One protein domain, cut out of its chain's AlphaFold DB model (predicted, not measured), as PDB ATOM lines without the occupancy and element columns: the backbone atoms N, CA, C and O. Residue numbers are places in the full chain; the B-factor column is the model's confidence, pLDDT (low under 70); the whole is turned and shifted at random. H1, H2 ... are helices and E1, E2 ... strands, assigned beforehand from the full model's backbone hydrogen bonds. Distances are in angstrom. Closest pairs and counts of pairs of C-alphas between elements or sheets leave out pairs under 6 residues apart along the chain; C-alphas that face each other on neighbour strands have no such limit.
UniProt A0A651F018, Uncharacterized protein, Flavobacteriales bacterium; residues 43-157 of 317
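AT A GLANCE: This is residues 43 to 157 of the 317 residues of an uncharacterized protein of Flavobacteriales bacterium (UniProt A0A651F018). What is the main shape? A strongly twisted antiparallel sheet of four strands, E3 E4 E5 E6, has the long helix H1 slantwise over one face, while H2 sits beside its edge strand E6. A small parallel pair, E1 with E2, adds to this: E1 lies beside H1, and E2 runs on into E3. What is printed? The printed part has 115 residues with two named helices and six named strands, in the order E1 H1 H2 E2 E3 E4 E5 E6, and its class is mixed, helices and strands. How large is it? It is compact, with a radius of gyration of the C-alphas of 13.4 A and spans of 39 by 27 by 24 A.

HOW THE PARTS SIT: How is the larger sheet paired? E3, residues 114 to 118, E4, residues 121 to 131, E5, residues 137 to 145, and E6, residues 150 to 156, form a meander, each strand the antiparallel neighbour and hairpin partner of the one before. Within hydrogen-bond range are N 115 and O 123, 2.9 A, N 124 and O 142, 2.9 A, and N 143 and O 152, 2.9 A. E4 bends by 63 degrees at residue 128. Where are the helices? H1, residues 52 to 70, is on one face, making two layers, helix and sheet, at a height over the sheet of 8.7 A; it is over E5 and only just over E4, with 3 C-alphas falling on E4, and its closest C-alphas to E5 are those of Ile 57 and Phe 144, 7.0 A. On the local plane it stands at 38 degrees to E5, slantwise to the strands. H2, residues 88 to 100, stands at the sheet's level, its closest C-alphas to E6 being those of Ala 90 and Gly 152, 4.9 A; in both helices every O i to N i+4 pair is within hydrogen-bond range. What of the small pair? E1, residues 43 to 45, and E2, residues 109 to 112, are parallel, with N 44 and O 110 at 2.8 A; with H1 and H2 between, they form a strand-helix-strand unit with a left-handed crossover. The closest C-alphas of E1 and H1 are those of Leu 43 and Gln 62, 5.9 A.

IN THESE COORDINATES: Where do the elements begin and end? E1 begins at C-alpha 43, (-38.677, 53.807, -18.353), and E6 ends at C-alpha 156, (-47.643, 39.815, -25.660). How long are the longer ones? From first to last C-alpha, E4 is 27.2 A, E5 27.0 A, H1 26.9 A and H2 18.9 A.

THE WHOLE: How far does it reach? The two C-alphas farthest apart are those of Glu 74 and Asp 119, 41.1 A. Which link is long? H1 to H2 is long, with 17 residues, and the printed part has no cut. Where is confidence low? Residues 49 to 50 and 72 to 77 are under 70.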
ATOM      1  N   LEU A  43     -38.259  54.958 -19.149       92.19
ATOM      2  CA  LEU A  43     -38.677  53.807 -18.353       92.19
ATOM      3  C   LEU A  43     -38.406  54.037 -16.866       92.19
ATOM      4  O   LEU A  43     -37.320  54.448 -16.462       92.19
ATOM      5  N   LYS A  44     -39.396  53.714 -16.034       89.69
ATOM      6  CA  LYS A  44     -39.283  53.704 -14.572       89.69
ATOM      7  C   LYS A  44     -39.609  52.307 -14.068       89.69
ATOM      8  O   LYS A  44     -40.668  51.773 -14.379       89.69
ATOM      9  N   ALA A  45     -38.716  51.707 -13.291       83.19
ATOM     10  CA  ALA A  45     -38.983  50.403 -12.700       83.19
ATOM     11  C   ALA A  45     -39.933  50.544 -11.496       83.19
ATOM     12  O   ALA A  45     -39.617  51.242 -10.535       83.19
ATOM     13  N   GLY A  46     -41.090  49.883 -11.551       82.00
ATOM     14  CA  GLY A  46     -42.085  49.863 -10.475       82.00
ATOM     15  C   GLY A  46     -41.688  48.966  -9.301       82.00
ATOM     16  O   GLY A  46     -42.009  49.269  -8.156       82.00
ATOM     17  N   ASN A  47     -40.937  47.896  -9.570       76.81
ATOM     18  CA  ASN A  47     -40.469  46.913  -8.588       76.81
ATOM     19  C   ASN A  47     -38.930  46.832  -8.524       76.81
ATOM     20  O   ASN A  47     -38.344  45.750  -8.476       76.81
ATOM     21  N   PHE A  48     -38.248  47.978  -8.559       70.12
ATOM     22  CA  PHE A  48     -36.787  48.006  -8.559       70.12
ATOM     23  C   PHE A  48     -36.201  47.575  -7.207       70.12
ATOM     24  O   PHE A  48     -36.407  48.242  -6.196       70.12
ATOM     25  N   ASN A  49     -35.426  46.488  -7.199       67.94
ATOM     26  CA  ASN A  49     -34.739  45.974  -6.008       67.94
ATOM     27  C   ASN A  49     -33.305  46.519  -5.837       67.94
ATOM     28  O   ASN A  49     -32.632  46.143  -4.883       67.94
ATOM     29  N   GLY A  50     -32.821  47.388  -6.734       65.69
ATOM     30  CA  GLY A  50     -31.482  47.979  -6.617       65.69
ATOM     31  C   GLY A  50     -30.340  47.172  -7.238       65.69
ATOM     32  O   GLY A  50     -29.201  47.629  -7.188       65.69
ATOM     33  N   THR A  51     -30.612  45.999  -7.811       76.88
ATOM     34  CA  THR A  51     -29.564  45.122  -8.359       76.88
ATOM     35  C   THR A  51     -28.941  45.683  -9.644       76.88
ATOM     36  O   THR A  51     -29.563  46.455 -10.386       76.88
ATOM     37  N   ILE A  52     -27.682  45.311  -9.906       76.44
ATOM     38  CA  ILE A  52     -26.943  45.749 -11.101       76.44
ATOM     39  C   ILE A  52     -27.642  45.217 -12.356       76.44
ATOM     40  O   ILE A  52     -27.829  45.958 -13.319       76.44
ATOM     41  N   GLU A  53     -28.102  43.971 -12.302       80.56
ATOM     42  CA  GLU A  53     -28.847  43.273 -13.345       80.56
ATOM     43  C   GLU A  53     -30.109  44.057 -13.727       80.56
ATOM     44  O   GLU A  53     -30.288  44.417 -14.891       80.56
ATOM     45  N   HIS A  54     -30.938  44.435 -12.745       84.50
ATOM     46  CA  HIS A  54     -32.152  45.218 -13.000       84.50
ATOM     47  C   HIS A  54     -31.837  46.596 -13.608       84.50
ATOM     48  O   HIS A  54     -32.599  47.092 -14.439       84.50
ATOM     49  N   SER A  55     -30.725  47.229 -13.212       88.38
ATOM     50  CA  SER A  55     -30.292  48.518 -13.773       88.38
ATOM     51  C   SER A  55     -29.892  48.386 -15.242       88.38
ATOM     52  O   SER A  55     -30.283  49.215 -16.068       88.38
ATOM     53  N   THR A  56     -29.149  47.333 -15.584       92.81
ATOM     54  CA  THR A  56     -28.730  47.048 -16.962       92.81
ATOM     55  C   THR A  56     -29.927  46.705 -17.842       92.81
ATOM     56  O   THR A  56     -30.068  47.301 -18.909       92.81
ATOM     57  N   ILE A  57     -30.830  45.840 -17.367       94.75
ATOM     58  CA  ILE A  57     -32.073  45.479 -18.065       94.75
ATOM     59  C   ILE A  57     -32.899  46.732 -18.378       94.75
ATOM     60  O   ILE A  57     -33.261  46.960 -19.531       94.75
ATOM     61  N   LEU A  58     -33.152  47.588 -17.379       94.38
ATOM     62  CA  LEU A  58     -33.965  48.793 -17.565       94.38
ATOM     63  C   LEU A  58     -33.334  49.763 -18.576       94.38
ATOM     64  O   LEU A  58     -34.029  50.305 -19.435       94.38
ATOM     65  N   LYS A  59     -32.012  49.968 -18.493       94.62
ATOM     66  CA  LYS A  59     -31.277  50.826 -19.431       94.62
ATOM     67  C   LYS A  59     -31.328  50.274 -20.851       94.62
ATOM     68  O   LYS A  59     -31.600  51.036 -21.773       94.62
ATOM     69  N   ASN A  60     -31.080  48.978 -21.027       96.38
ATOM     70  CA  ASN A  60     -31.073  48.349 -22.344       96.38
ATOM     71  C   ASN A  60     -32.477  48.360 -22.977       96.38
ATOM     72  O   ASN A  60     -32.625  48.727 -24.140       96.38
ATOM     73  N   ALA A  61     -33.518  48.081 -22.185       96.56
ATOM     74  CA  ALA A  61     -34.911  48.203 -22.606       96.56
ATOM     75  C   ALA A  61     -35.253  49.629 -23.067       96.56
ATOM     76  O   ALA A  61     -35.852  49.807 -24.124       96.56
ATOM     77  N   GLN A  62     -34.846  50.655 -22.309       96.00
ATOM     78  CA  GLN A  62     -35.104  52.049 -22.679       96.00
ATOM     79  C   GLN A  62     -34.389  52.434 -23.978       96.00
ATOM     80  O   GLN A  62     -34.990  53.085 -24.828       96.00
ATOM     81  N   ARG A  63     -33.124  52.027 -24.145       95.38
ATOM     82  CA  ARG A  63     -32.369  52.270 -25.384       95.38
ATOM     83  C   ARG A  63     -33.067  51.645 -26.584       95.38
ATOM     84  O   ARG A  63     -33.290  52.338 -27.565       95.38
ATOM     85  N   PHE A  64     -33.489  50.388 -26.461       95.38
ATOM     86  CA  PHE A  64     -34.245  49.710 -27.508       95.38
ATOM     87  C   PHE A  64     -35.561  50.428 -27.850       95.38
ATOM     88  O   PHE A  64     -35.831  50.672 -29.021       95.38
ATOM     89  N   ILE A  65     -36.362  50.815 -26.848       94.38
ATOM     90  CA  ILE A  65     -37.636  51.518 -27.086       94.38
ATOM     91  C   ILE A  65     -37.407  52.874 -27.763       94.38
ATOM     92  O   ILE A  65     -38.147  53.259 -28.663       94.38
ATOM     93  N   ASN A  66     -36.383  53.611 -27.342       92.50
ATOM     94  CA  ASN A  66     -36.063  54.888 -27.967       92.50
ATOM     95  C   ASN A  66     -35.562  54.714 -29.398       92.50
ATOM     96  O   ASN A  66     -35.880  55.554 -30.232       92.50
ATOM     97  N   GLU A  67     -34.855  53.624 -29.687       91.94
ATOM     98  CA  GLU A  67     -34.396  53.324 -31.038       91.94
ATOM     99  C   GLU A  67     -35.549  52.971 -31.987       91.94
ATOM    100  O   GLU A  67     -35.607  53.473 -33.105       91.94
ATOM    101  N   ILE A  68     -36.530  52.174 -31.545       90.38
ATOM    102  CA  ILE A  68     -37.728  51.922 -32.367       90.38
ATOM    103  C   ILE A  68     -38.585  53.186 -32.537       90.38
ATOM    104  O   ILE A  68     -39.297  53.327 -33.527       90.38
ATOM    105  N   ASN A  69     -38.525  54.125 -31.590       89.19
ATOM    106  CA  ASN A  69     -39.225  55.398 -31.714       89.19
ATOM    107  C   ASN A  69     -38.497  56.391 -32.638       89.19
ATOM    108  O   ASN A  69     -39.158  57.232 -33.253       89.19
ATOM    109  N   SER A  70     -37.159  56.346 -32.690       82.94
ATOM    110  CA  SER A  70     -36.312  57.229 -33.504       82.94
ATOM    111  C   SER A  70     -36.173  56.741 -34.946       82.94
ATOM    112  O   SER A  70     -36.126  57.571 -35.856       82.94
ATOM    113  N   SER A  71     -36.140  55.420 -35.155       71.81
ATOM    114  CA  SER A  71     -36.115  54.770 -36.466       71.81
ATOM    115  C   SER A  71     -37.352  55.197 -37.267       71.81
ATOM    116  O   SER A  71     -38.472  54.749 -37.029       71.81
ATOM    117  N   SER A  72     -37.149  56.164 -38.167       55.78
ATOM    118  CA  SER A  72     -38.217  56.983 -38.746       55.78
ATOM    119  C   SER A  72     -39.261  56.168 -39.538       55.78
ATOM    120  O   SER A  72     -38.878  55.401 -40.428       55.78
ATOM    121  N   PRO A  73     -40.571  56.434 -39.337       53.06
ATOM    122  CA  PRO A  73     -41.661  55.941 -40.189       53.06
ATOM    123  C   PRO A  73     -41.520  56.324 -41.674       53.06
ATOM    124  O   PRO A  73     -42.087  55.667 -42.541       53.06
ATOM    125  N   GLU A  74     -40.792  57.405 -41.968       50.53
ATOM    126  CA  GLU A  74     -40.710  58.026 -43.297       50.53
ATOM    127  C   GLU A  74     -39.459  57.592 -44.076       50.53
ATOM    128  O   GLU A  74     -39.424  57.709 -45.300       50.53
ATOM    129  N   ALA A  75     -38.438  57.071 -43.385       52.47
ATOM    130  CA  ALA A  75     -37.140  56.753 -43.983       52.47
ATOM    131  C   ALA A  75     -36.850  55.248 -44.122       52.47
ATOM    132  O   ALA A  75     -35.799  54.908 -44.663       52.47
ATOM    133  N   TYR A  76     -37.737  54.357 -43.644       55.19
ATOM    134  CA  TYR A  76     -37.513  52.897 -43.620       55.19
ATOM    135  C   TYR A  76     -36.121  52.533 -43.074       55.19
ATOM    136  O   TYR A  76     -35.402  51.702 -43.632       55.19
ATOM    137  N   GLN A  77     -35.704  53.217 -42.009       68.06
ATOM    138  CA  GLN A  77     -34.387  52.999 -41.429       68.06
ATOM    139  C   GLN A  77     -34.383  51.709 -40.606       68.06
ATOM    140  O   GLN A  77     -35.334  51.389 -39.891       68.06
ATOM    141  N   ASN A  78     -33.297  50.952 -40.752       81.12
ATOM    142  CA  ASN A  78     -33.018  49.810 -39.895       81.12
ATOM    143  C   ASN A  78     -32.690  50.307 -38.483       81.12
ATOM    144  O   ASN A  78     -32.063  51.354 -38.341       81.12
ATOM    145  N   ILE A  79     -33.045  49.506 -37.482       86.88
ATOM    146  CA  ILE A  79     -32.705  49.733 -36.072       86.88
ATOM    147  C   ILE A  79     -31.181  49.841 -35.917       86.88
ATOM    148  O   ILE A  79     -30.453  48.935 -36.345       86.88
ATOM    149  N   ASP A  80     -30.699  50.910 -35.280       89.62
ATOM    150  CA  ASP A  80     -29.306  51.029 -34.857       89.62
ATOM    151  C   ASP A  80     -29.070  50.248 -33.558       89.62
ATOM    152  O   ASP A  80     -29.559  50.571 -32.477       89.62
ATOM    153  N   TRP A  81     -28.273  49.191 -33.661       90.31
ATOM    154  CA  TRP A  81     -27.963  48.312 -32.539       90.31
ATOM    155  C   TRP A  81     -26.717  48.732 -31.754       90.31
ATOM    156  O   TRP A  81     -26.333  48.010 -30.840       90.31
ATOM    157  N   THR A  82     -26.061  49.848 -32.091       90.00
ATOM    158  CA  THR A  82     -24.751  50.229 -31.528       90.00
ATOM    159  C   THR A  82     -24.765  50.353 -30.002       90.00
ATOM    160  O   THR A  82     -23.855  49.863 -29.336       90.00
ATOM    161  N   ASP A  83     -25.815  50.959 -29.441       90.81
ATOM    162  CA  ASP A  83     -25.956  51.164 -27.993       90.81
ATOM    163  C   ASP A  83     -26.897  50.156 -27.317       90.81
ATOM    164  O   ASP A  83     -27.114  50.208 -26.099       90.81
ATOM    165  N   ILE A  84     -27.447  49.219 -28.082       93.94
ATOM    166  CA  ILE A  84     -28.337  48.170 -27.593       93.94
ATOM    167  C   ILE A  84     -27.500  46.907 -27.397       93.94
ATOM    168  O   ILE A  84     -26.605  46.608 -28.183       93.94
ATOM    169  N   LEU A  85     -27.794  46.131 -26.357       93.94
ATOM    170  CA  LEU A  85     -27.154  44.838 -26.116       93.94
ATOM    171  C   LEU A  85     -28.118  43.709 -26.506       93.94
ATOM    172  O   LEU A  85     -28.840  43.222 -25.634       93.94
ATOM    173  N   PRO A  86     -28.222  43.312 -27.788       94.25
ATOM    174  CA  PRO A  86     -29.012  42.157 -28.178       94.25
ATOM    175  C   PRO A  86     -28.166  40.882 -28.201       94.25
ATOM    176  O   PRO A  86     -27.017  40.874 -28.647       94.25
ATOM    177  N   ASN A  87     -28.789  39.758 -27.868       94.94
ATOM    178  CA  ASN A  87     -28.307  38.469 -28.335       94.94
ATOM    179  C   ASN A  87     -28.335  38.442 -29.889       94.94
ATOM    180  O   ASN A  87     -29.301  38.929 -30.488       94.94
ATOM    181  N   PRO A  88     -27.341  37.852 -30.586       93.69
ATOM    182  CA  PRO A  88     -27.303  37.841 -32.055       93.69
ATOM    183  C   PRO A  88     -28.541  37.221 -32.725       93.69
ATOM    184  O   PRO A  88     -28.997  37.693 -33.770       93.69
ATOM    185  N   ILE A  89     -29.110  36.173 -32.121       92.44
ATOM    186  CA  ILE A  89     -30.338  35.529 -32.601       92.44
ATOM    187  C   ILE A  89     -31.526  36.469 -32.386       92.44
ATOM    188  O   ILE A  89     -32.342  36.632 -33.295       92.44
ATOM    189  N   ALA A  90     -31.603  37.118 -31.221       93.00
ATOM    190  CA  ALA A  90     -32.648  38.087 -30.900       93.00
ATOM    191  C   ALA A  90     -32.643  39.273 -31.870       93.00
ATOM    192  O   ALA A  90     -33.697  39.647 -32.376       93.00
ATOM    193  N   ARG A  91     -31.457  39.795 -32.206       94.19
ATOM    194  CA  ARG A  91     -31.284  40.850 -33.210       94.19
ATOM    195  C   ARG A  91     -31.879  40.451 -34.558       94.19
ATOM    196  O   ARG A  91     -32.754  41.146 -35.060       94.19
ATOM    197  N   LYS A  92     -31.463  39.307 -35.117       92.50
ATOM    198  CA  LYS A  92     -31.971  38.829 -36.417       92.50
ATOM    199  C   LYS A  92     -33.490  38.642 -36.395       92.50
ATOM    200  O   LYS A  92     -34.190  38.968 -37.351       92.50
ATOM    201  N   ARG A  93     -34.002  38.094 -35.291       92.50
ATOM    202  CA  ARG A  93     -35.435  37.908 -35.059       92.50
ATOM    203  C   ARG A  93     -36.182  39.241 -35.005       92.50
ATOM    204  O   ARG A  93     -37.268  39.337 -35.563       92.50
ATOM    205  N   MET A  94     -35.604  40.256 -34.376       92.00
ATOM    206  CA  MET A  94     -36.194  41.586 -34.303       92.00
ATOM    207  C   MET A  94     -36.145  42.310 -35.653       92.00
ATOM    208  O   MET A  94     -37.143  42.892 -36.052       92.00
ATOM    209  N   GLU A  95     -35.042  42.226 -36.398       90.31
ATOM    210  CA  GLU A  95     -34.933  42.806 -37.747       90.31
ATOM    211  C   GLU A  95     -35.996  42.226 -38.696       90.31
ATOM    212  O   GLU A  95     -36.649  42.967 -39.429       90.31
ATOM    213  N   ALA A  96     -36.240  40.913 -38.632       88.81
ATOM    214  CA  ALA A  96     -37.304  40.274 -39.404       88.81
ATOM    215  C   ALA A  96     -38.717  40.637 -38.905       88.81
ATOM    216  O   ALA A  96     -39.660  40.675 -39.694       88.81
ATOM    217  N   LEU A  97     -38.898  40.905 -37.607       89.31
ATOM    218  CA  LEU A  97     -40.171  41.417 -37.091       89.31
ATOM    219  C   LEU A  97     -40.418  42.843 -37.612       89.31
ATOM    220  O   LEU A  97     -41.469  43.115 -38.186       89.31
ATOM    221  N   TRP A  98     -39.402  43.704 -37.510       88.19
ATOM    222  CA  TRP A  98     -39.407  45.089 -37.983       88.19
ATOM    223  C   TRP A  98     -39.713  45.197 -39.481       88.19
ATOM    224  O   TRP A  98     -40.494  46.052 -39.891       88.19
ATOM    225  N   SER A  99     -39.165  44.291 -40.301       85.06
ATOM    226  CA  SER A  99     -39.430  44.274 -41.746       85.06
ATOM    227  C   SER A  99     -40.868  43.897 -42.112       85.06
ATOM    228  O   SER A  99     -41.323  44.251 -43.196       85.06
ATOM    229  N   ASN A 100     -41.574  43.160 -41.246       81.00
ATOM    230  CA  ASN A 100     -42.965  42.753 -41.482       81.00
ATOM    231  C   ASN A 100     -43.983  43.770 -40.938       81.00
ATOM    232  O   ASN A 100     -45.108  43.824 -41.431       81.00
ATOM    233  N   GLY A 101     -43.586  44.610 -39.981       82.75
ATOM    234  CA  GLY A 101     -44.423  45.671 -39.435       82.75
ATOM    235  C   GLY A 101     -43.637  46.533 -38.455       82.75
ATOM    236  O   GLY A 101     -43.211  46.057 -37.406       82.75
ATOM    237  N   MET A 102     -43.443  47.807 -38.794       87.00
ATOM    238  CA  MET A 102     -42.806  48.772 -37.897       87.00
ATOM    239  C   MET A 102     -43.807  49.252 -36.845       87.00
ATOM    240  O   MET A 102     -44.988  49.462 -37.139       87.00
ATOM    241  N   PHE A 103     -43.326  49.470 -35.627       88.88
ATOM    242  CA  PHE A 103     -44.137  49.879 -34.484       88.88
ATOM    243  C   PHE A 103     -43.353  50.821 -33.573       88.88
ATOM    244  O   PHE A 103     -42.125  50.796 -33.545       88.88
ATOM    245  N   ARG A 104     -44.065  51.650 -32.807       90.12
ATOM    246  CA  ARG A 104     -43.462  52.635 -31.897       90.12
ATOM    247  C   ARG A 104     -44.245  52.774 -30.601       90.12
ATOM    248  O   ARG A 104     -45.463  52.606 -30.585       90.12
ATOM    249  N   CYS A 105     -43.557  53.132 -29.526       92.06
ATOM    250  CA  CYS A 105     -44.158  53.457 -28.241       92.06
ATOM    251  C   CYS A 105     -44.469  54.957 -28.170       92.06
ATOM    252  O   CYS A 105     -43.565  55.787 -28.195       92.06
ATOM    253  N   LEU A 106     -45.750  55.311 -28.024       87.50
ATOM    254  CA  LEU A 106     -46.202  56.707 -27.903       87.50
ATOM    255  C   LEU A 106     -46.322  57.193 -26.448       87.50
ATOM    256  O   LEU A 106     -47.037  58.150 -26.159       87.50
ATOM    257  N   LYS A 107     -45.695  56.502 -25.490       90.75
ATOM    258  CA  LYS A 107     -45.707  56.910 -24.077       90.75
ATOM    259  C   LYS A 107     -44.389  57.573 -23.703       90.75
ATOM    260  O   LYS A 107     -43.343  56.938 -23.783       90.75
ATOM    261  N   ASP A 108     -44.444  58.814 -23.228       90.69
ATOM    262  CA  ASP A 108     -43.255  59.538 -22.749       90.69
ATOM    263  C   ASP A 108     -42.681  58.929 -21.470       90.69
ATOM    264  O   ASP A 108     -41.479  58.949 -21.225       90.69
ATOM    265  N   ASN A 109     -43.558  58.411 -20.609       92.44
ATOM    266  CA  ASN A 109     -43.200  57.820 -19.331       92.44
ATOM    267  C   ASN A 109     -43.913  56.480 -19.196       92.44
ATOM    268  O   ASN A 109     -45.144  56.427 -19.228       92.44
ATOM    269  N   LEU A 110     -43.148  55.412 -18.989       92.38
ATOM    270  CA  LEU A 110     -43.685  54.074 -18.795       92.38
ATOM    271  C   LEU A 110     -43.152  53.489 -17.489       92.38
ATOM    272  O   LEU A 110     -41.942  53.405 -17.276       92.38
ATOM    273  N   SER A 111     -44.068  53.092 -16.606       91.44
ATOM    274  CA  SER A 111     -43.715  52.330 -15.408       91.44
ATOM    275  C   SER A 111     -43.787  50.846 -15.731       91.44
ATOM    276  O   SER A 111     -44.846  50.353 -16.113       91.44
ATOM    277  N   VAL A 112     -42.666  50.148 -15.592       91.81
ATOM    278  CA  VAL A 112     -42.526  48.736 -15.953       91.81
ATOM    279  C   VAL A 112     -42.076  47.914 -14.760       91.81
ATOM    280  O   VAL A 112     -41.337  48.402 -13.909       91.81
ATOM    281  N   ASN A 113     -42.492  46.653 -14.712       91.06
ATOM    282  CA  ASN A 113     -41.959  45.700 -13.750       91.06
ATOM    283  C   ASN A 113     -40.974  44.765 -14.443       91.06
ATOM    284  O   ASN A 113     -41.232  44.320 -15.560       91.06
ATOM    285  N   ILE A 114     -39.875  44.462 -13.757       91.06
ATOM    286  CA  ILE A 114     -38.929  43.426 -14.165       91.06
ATOM    287  C   ILE A 114     -39.358  42.144 -13.459       91.06
ATOM    288  O   ILE A 114     -39.356  42.076 -12.228       91.06
ATOM    289  N   LEU A 115     -39.798  41.163 -14.238       88.81
ATOM    290  CA  LEU A 115     -40.274  39.867 -13.766       88.81
ATOM    291  C   LEU A 115     -39.179  38.827 -13.986       88.81
ATOM    292  O   LEU A 115     -38.555  38.824 -15.040       88.81
ATOM    293  N   MET A 116     -38.951  37.951 -13.014       85.19
ATOM    294  CA  MET A 116     -38.084  36.782 -13.176       85.19
ATOM    295  C   MET A 116     -38.965  35.588 -13.544       85.19
ATOM    296  O   MET A 116     -39.910  35.289 -12.816       85.19
ATOM    297  N   ILE A 117     -38.683  34.946 -14.676       77.94
ATOM    298  CA  ILE A 117     -39.492  33.827 -15.196       77.94
ATOM    299  C   ILE A 117     -38.907  32.492 -14.742       77.94
ATOM    300  O   ILE A 117     -39.617  31.578 -14.335       77.94
ATOM    301  N   SER A 118     -37.585  32.390 -14.834       75.06
ATOM    302  CA  SER A 118     -36.781  31.236 -14.461       75.06
ATOM    303  C   SER A 118     -35.413  31.731 -13.990       75.06
ATOM    304  O   SER A 118     -35.137  32.937 -14.041       75.06
ATOM    305  N   ASP A 119     -34.563  30.824 -13.511       75.00
ATOM    306  CA  ASP A 119     -33.222  31.180 -13.052       75.00
ATOM    307  C   ASP A 119     -32.482  31.974 -14.137       75.00
ATOM    308  O   ASP A 119     -32.220  31.475 -15.231       75.00
ATOM    309  N   ASN A 120     -32.136  33.225 -13.819       81.38
ATOM    310  CA  ASN A 120     -31.384  34.137 -14.685       81.38
ATOM    311  C   ASN A 120     -32.078  34.574 -15.991       81.38
ATOM    312  O   ASN A 120     -31.399  35.102 -16.874       81.38
ATOM    313  N   GLN A 121     -33.403  34.424 -16.098       87.81
ATOM    314  CA  GLN A 121     -34.193  34.984 -17.198       87.81
ATOM    315  C   GLN A 121     -35.216  35.995 -16.697       87.81
ATOM    316  O   GLN A 121     -36.017  35.725 -15.794       87.81
ATOM    317  N   PHE A 122     -35.210  37.159 -17.336       92.50
ATOM    318  CA  PHE A 122     -36.022  38.299 -16.951       92.50
ATOM    319  C   PHE A 122     -36.938  38.740 -18.086       92.50
ATOM    320  O   PHE A 122     -36.634  38.572 -19.263       92.50
ATOM    321  N   GLN A 123     -38.055  39.362 -17.728       93.69
ATOM    322  CA  GLN A 123     -39.019  39.911 -18.667       93.69
ATOM    323  C   GLN A 123     -39.484  41.299 -18.245       93.69
ATOM    324  O   GLN A 123     -39.738  41.563 -17.069       93.69
ATOM    325  N   ILE A 124     -39.673  42.162 -19.238       95.06
ATOM    326  CA  ILE A 124     -40.484  43.371 -19.130       95.06
ATOM    327  C   ILE A 124     -41.676  43.201 -20.068       95.06
ATOM    328  O   ILE A 124     -41.499  42.935 -21.253       95.06
ATOM    329  N   ARG A 125     -42.886  43.365 -19.536       93.44
ATOM    330  CA  ARG A 125     -44.152  43.178 -20.261       93.44
ATOM    331  C   ARG A 125     -44.938  44.488 -20.319       93.44
ATOM    332  O   ARG A 125     -44.635  45.426 -19.577       93.44
ATOM    333  N   ASN A 126     -45.985  44.520 -21.141       91.50
ATOM    334  CA  ASN A 126     -46.950  45.625 -21.249       91.50
ATOM    335  C   ASN A 126     -46.340  46.928 -21.752       91.50
ATOM    336  O   ASN A 126     -46.687  48.007 -21.274       91.50
ATOM    337  N   ILE A 127     -45.410  46.835 -22.695       94.75
ATOM    338  CA  ILE A 127     -44.878  48.017 -23.363       94.75
ATOM    339  C   ILE A 127     -45.844  48.355 -24.501       94.75
ATOM    340  O   ILE A 127     -45.881  47.611 -25.480       94.75
ATOM    341  N   PRO A 128     -46.659  49.417 -24.387       93.81
ATOM    342  CA  PRO A 128     -47.655  49.722 -25.400       93.81
ATOM    343  C   PRO A 128     -46.965  50.230 -26.660       93.81
ATOM    344  O   PRO A 128     -46.182  51.182 -26.610       93.81
ATOM    345  N   VAL A 129     -47.285  49.619 -27.790       92.38
ATOM    346  CA  VAL A 129     -46.826  50.061 -29.101       92.38
ATOM    347  C   VAL A 129     -47.994  50.167 -30.058       92.38
ATOM    348  O   VAL A 129     -48.992  49.466 -29.925       92.38
ATOM    349  N   ILE A 130     -47.861  51.069 -31.019       89.50
ATOM    350  CA  ILE A 130     -48.794  51.204 -32.127       89.50
ATOM    351  C   ILE A 130     -48.046  50.837 -33.396       89.50
ATOM    352  O   ILE A 130     -46.972  51.384 -33.676       89.50
ATOM    353  N   GLN A 131     -48.621  49.906 -34.144       85.88
ATOM    354  CA  GLN A 131     -48.137  49.532 -35.456       85.88
ATOM    355  C   GLN A 131     -48.425  50.659 -36.454       85.88
ATOM    356  O   GLN A 131     -49.497  51.260 -36.474       85.88
ATOM    357  N   ILE A 132     -47.418  51.026 -37.245       82.44
ATOM    358  CA  ILE A 132     -47.435  52.278 -38.018       82.44
ATOM    359  C   ILE A 132     -48.417  52.212 -39.194       82.44
ATOM    360  O   ILE A 132     -49.013  53.224 -39.556       82.44
ATOM    361  N   ARG A 133     -48.570  51.032 -39.805       76.81
ATOM    362  CA  ARG A 133     -49.345  50.843 -41.041       76.81
ATOM    363  C   ARG A 133     -50.850  51.010 -40.828       76.81
ATOM    364  O   ARG A 133     -51.520  51.610 -41.659       76.81
ATOM    365  N   ASP A 134     -51.360  50.447 -39.747       74.56
ATOM    366  CA  ASP A 134     -52.780  50.197 -39.491       74.56
ATOM    367  C   ASP A 134     -53.257  50.813 -38.166       74.56
ATOM    368  O   ASP A 134     -54.448  50.804 -37.871       74.56
ATOM    369  N   SER A 135     -52.343  51.415 -37.397       82.06
ATOM    370  CA  SER A 135     -52.614  51.998 -36.080       82.06
ATOM    371  C   SER A 135     -53.147  50.990 -35.059       82.06
ATOM    372  O   SER A 135     -53.828  51.381 -34.110       82.06
ATOM    373  N   VAL A 136     -52.825  49.704 -35.224       82.94
ATOM    374  CA  VAL A 136     -53.219  48.668 -34.267       82.94
ATOM    375  C   VAL A 136     -52.372  48.785 -33.001       82.94
ATOM    376  O   VAL A 136     -51.139  48.839 -33.045       82.94
ATOM    377  N   GLU A 137     -53.049  48.847 -31.855       87.81
ATOM    378  CA  GLU A 137     -52.417  48.842 -30.537       87.81
ATOM    379  C   GLU A 137     -52.021  47.420 -30.138       87.81
ATOM    380  O   GLU A 137     -52.818  46.485 -30.197       87.81
ATOM    381  N   GLN A 138     -50.777  47.265 -29.696       88.56
ATOM    382  CA  GLN A 138     -50.219  45.998 -29.243       88.56
ATOM    383  C   GLN A 138     -49.348  46.213 -28.004       88.56
ATOM    384  O   GLN A 138     -49.010  47.337 -27.622       88.56
ATOM    385  N   GLN A 139     -48.979  45.115 -27.352       92.25
ATOM    386  CA  GLN A 139     -48.097  45.132 -26.190       92.25
ATOM    387  C   GLN A 139     -46.834  44.346 -26.514       92.25
ATOM    388  O   GLN A 139     -46.923  43.209 -26.966       92.25
ATOM    389  N   LEU A 140     -45.658  44.926 -26.277       94.69
ATOM    390  CA  LEU A 140     -44.407  44.182 -26.362       94.69
ATOM    391  C   LEU A 140     -44.065  43.517 -25.033       94.69
ATOM    392  O   LEU A 140     -44.300  44.058 -23.944       94.69
ATOM    393  N   VAL A 141     -43.424  42.365 -25.175       95.69
ATOM    394  CA  VAL A 141     -42.713  41.639 -24.133       95.69
ATOM    395  C   VAL A 141     -41.249  41.558 -24.548       95.69
ATOM    396  O   VAL A 141     -40.913  41.030 -25.609       95.69
ATOM    397  N   LEU A 142     -40.371  42.101 -23.712       96.56
ATOM    398  CA  LEU A 142     -38.924  42.001 -23.858       96.56
ATOM    399  C   LEU A 142     -38.407  40.951 -22.883       96.56
ATOM    400  O   LEU A 142     -38.719  41.014 -21.696       96.56
ATOM    401  N   THR A 143     -37.615  40.011 -23.383       95.50
ATOM    402  CA  THR A 143     -36.935  38.978 -22.584       95.50
ATOM    403  C   THR A 143     -35.450  39.298 -22.489       95.50
ATOM    404  O   THR A 143     -34.871  39.825 -23.444       95.50
ATOM    405  N   PHE A 144     -34.841  39.003 -21.342       95.75
ATOM    406  CA  PHE A 144     -33.453  39.331 -21.058       95.75
ATOM    407  C   PHE A 144     -32.724  38.207 -20.332       95.75
ATOM    408  O   PHE A 144     -33.285  37.574 -19.433       95.75
ATOM    409  N   SER A 145     -31.438  38.066 -20.639       94.31
ATOM    410  CA  SER A 145     -30.511  37.263 -19.844       94.31
ATOM    411  C   SER A 145     -30.160  37.977 -18.532       94.31
ATOM    412  O   SER A 145     -30.382  39.182 -18.380       94.31
ATOM    413  N   ALA A 146     -29.522  37.279 -17.589       90.56
ATOM    414  CA  ALA A 146     -28.998  37.907 -16.370       90.56
ATOM    415  C   ALA A 146     -27.949  39.002 -16.623       90.56
ATOM    416  O   ALA A 146     -27.803  39.904 -15.803       90.56
ATOM    417  N   ALA A 147     -27.259  38.976 -17.768       92.19
ATOM    418  CA  ALA A 147     -26.355  40.054 -18.168       92.19
ATOM    419  C   ALA A 147     -27.102  41.312 -18.659       92.19
ATOM    420  O   ALA A 147     -26.484  42.353 -18.881       92.19
ATOM    421  N   GLY A 148     -28.426  41.235 -18.825       93.88
ATOM    422  CA  GLY A 148     -29.265  42.303 -19.356       93.88
ATOM    423  C   GLY A 148     -29.262  42.396 -20.881       93.88
ATOM    424  O   GLY A 148     -29.709  43.411 -21.417       93.88
ATOM    425  N   GLU A 149     -28.780  41.368 -21.584       95.81
ATOM    426  CA  GLU A 149     -28.890  41.274 -23.043       95.81
ATOM    427  C   GLU A 149     -30.333  40.958 -23.441       95.81
ATOM    428  O   GLU A 149     -30.963  40.120 -22.805       95.81
ATOM    429  N   ILE A 150     -30.853  41.587 -24.497       96.69
ATOM    430  CA  ILE A 150     -32.178  41.263 -25.044       96.69
ATOM    431  C   ILE A 150     -32.102  39.893 -25.721       96.69
ATOM    432  O   ILE A 150     -31.404  39.729 -26.722       96.69
ATOM    433  N   GLU A 151     -32.854  38.924 -25.207       95.31
ATOM    434  CA  GLU A 151     -32.963  37.567 -25.760       95.31
ATOM    435  C   GLU A 151     -34.133  37.423 -26.743       95.31
ATOM    436  O   GLU A 151     -34.146  36.524 -27.590       95.31
ATOM    437  N   GLY A 152     -35.086  38.351 -26.703       94.00
ATOM    438  CA  GLY A 152     -36.257  38.303 -27.563       94.00
ATOM    439  C   GLY A 152     -37.185  39.496 -27.390       94.00
ATOM    440  O   GLY A 152     -37.348  40.027 -26.291       94.00
ATOM    441  N   VAL A 153     -37.810  39.869 -28.505       95.00
ATOM    442  CA  VAL A 153     -38.881  40.860 -28.599       95.00
ATOM    443  C   VAL A 153     -40.106  40.135 -29.131       95.00
ATOM    444  O   VAL A 153     -40.061  39.571 -30.228       95.00
ATOM    445  N   LEU A 154     -41.166  40.111 -28.333       94.62
ATOM    446  CA  LEU A 154     -42.413  39.416 -28.626       94.62
ATOM    447  C   LEU A 154     -43.576  40.394 -28.547       94.62
ATOM    448  O   LEU A 154     -43.513  41.383 -27.817       94.62
ATOM    449  N   PHE A 155     -44.657  40.078 -29.243       92.56
ATOM    450  CA  PHE A 155     -45.951  40.681 -28.958       92.56
ATOM    451  C   PHE A 155     -46.668  39.828 -27.916       92.56
ATOM    452  O   PHE A 155     -46.904  38.638 -28.136       92.56
ATOM    453  N   GLY A 156     -46.976  40.446 -26.784       91.25
ATOM    454  CA  GLY A 156     -47.643  39.815 -25.660       91.25
ATOM    455  C   GLY A 156     -49.158  39.791 -25.801       91.25
ATOM    456  O   GLY A 156     -49.762  40.615 -26.491       91.25
ATOM    457  N   ILE A 157     -49.762  38.852 -25.086       91.44
ATOM    458  CA  ILE A 157     -51.184  38.835 -24.765       91.44
ATOM    459  C   ILE A 157     -51.476  40.030 -23.852       91.44
ATOM    460  O   ILE A 157     -50.677  40.374 -22.978       91.44
TER     461      ILE A 157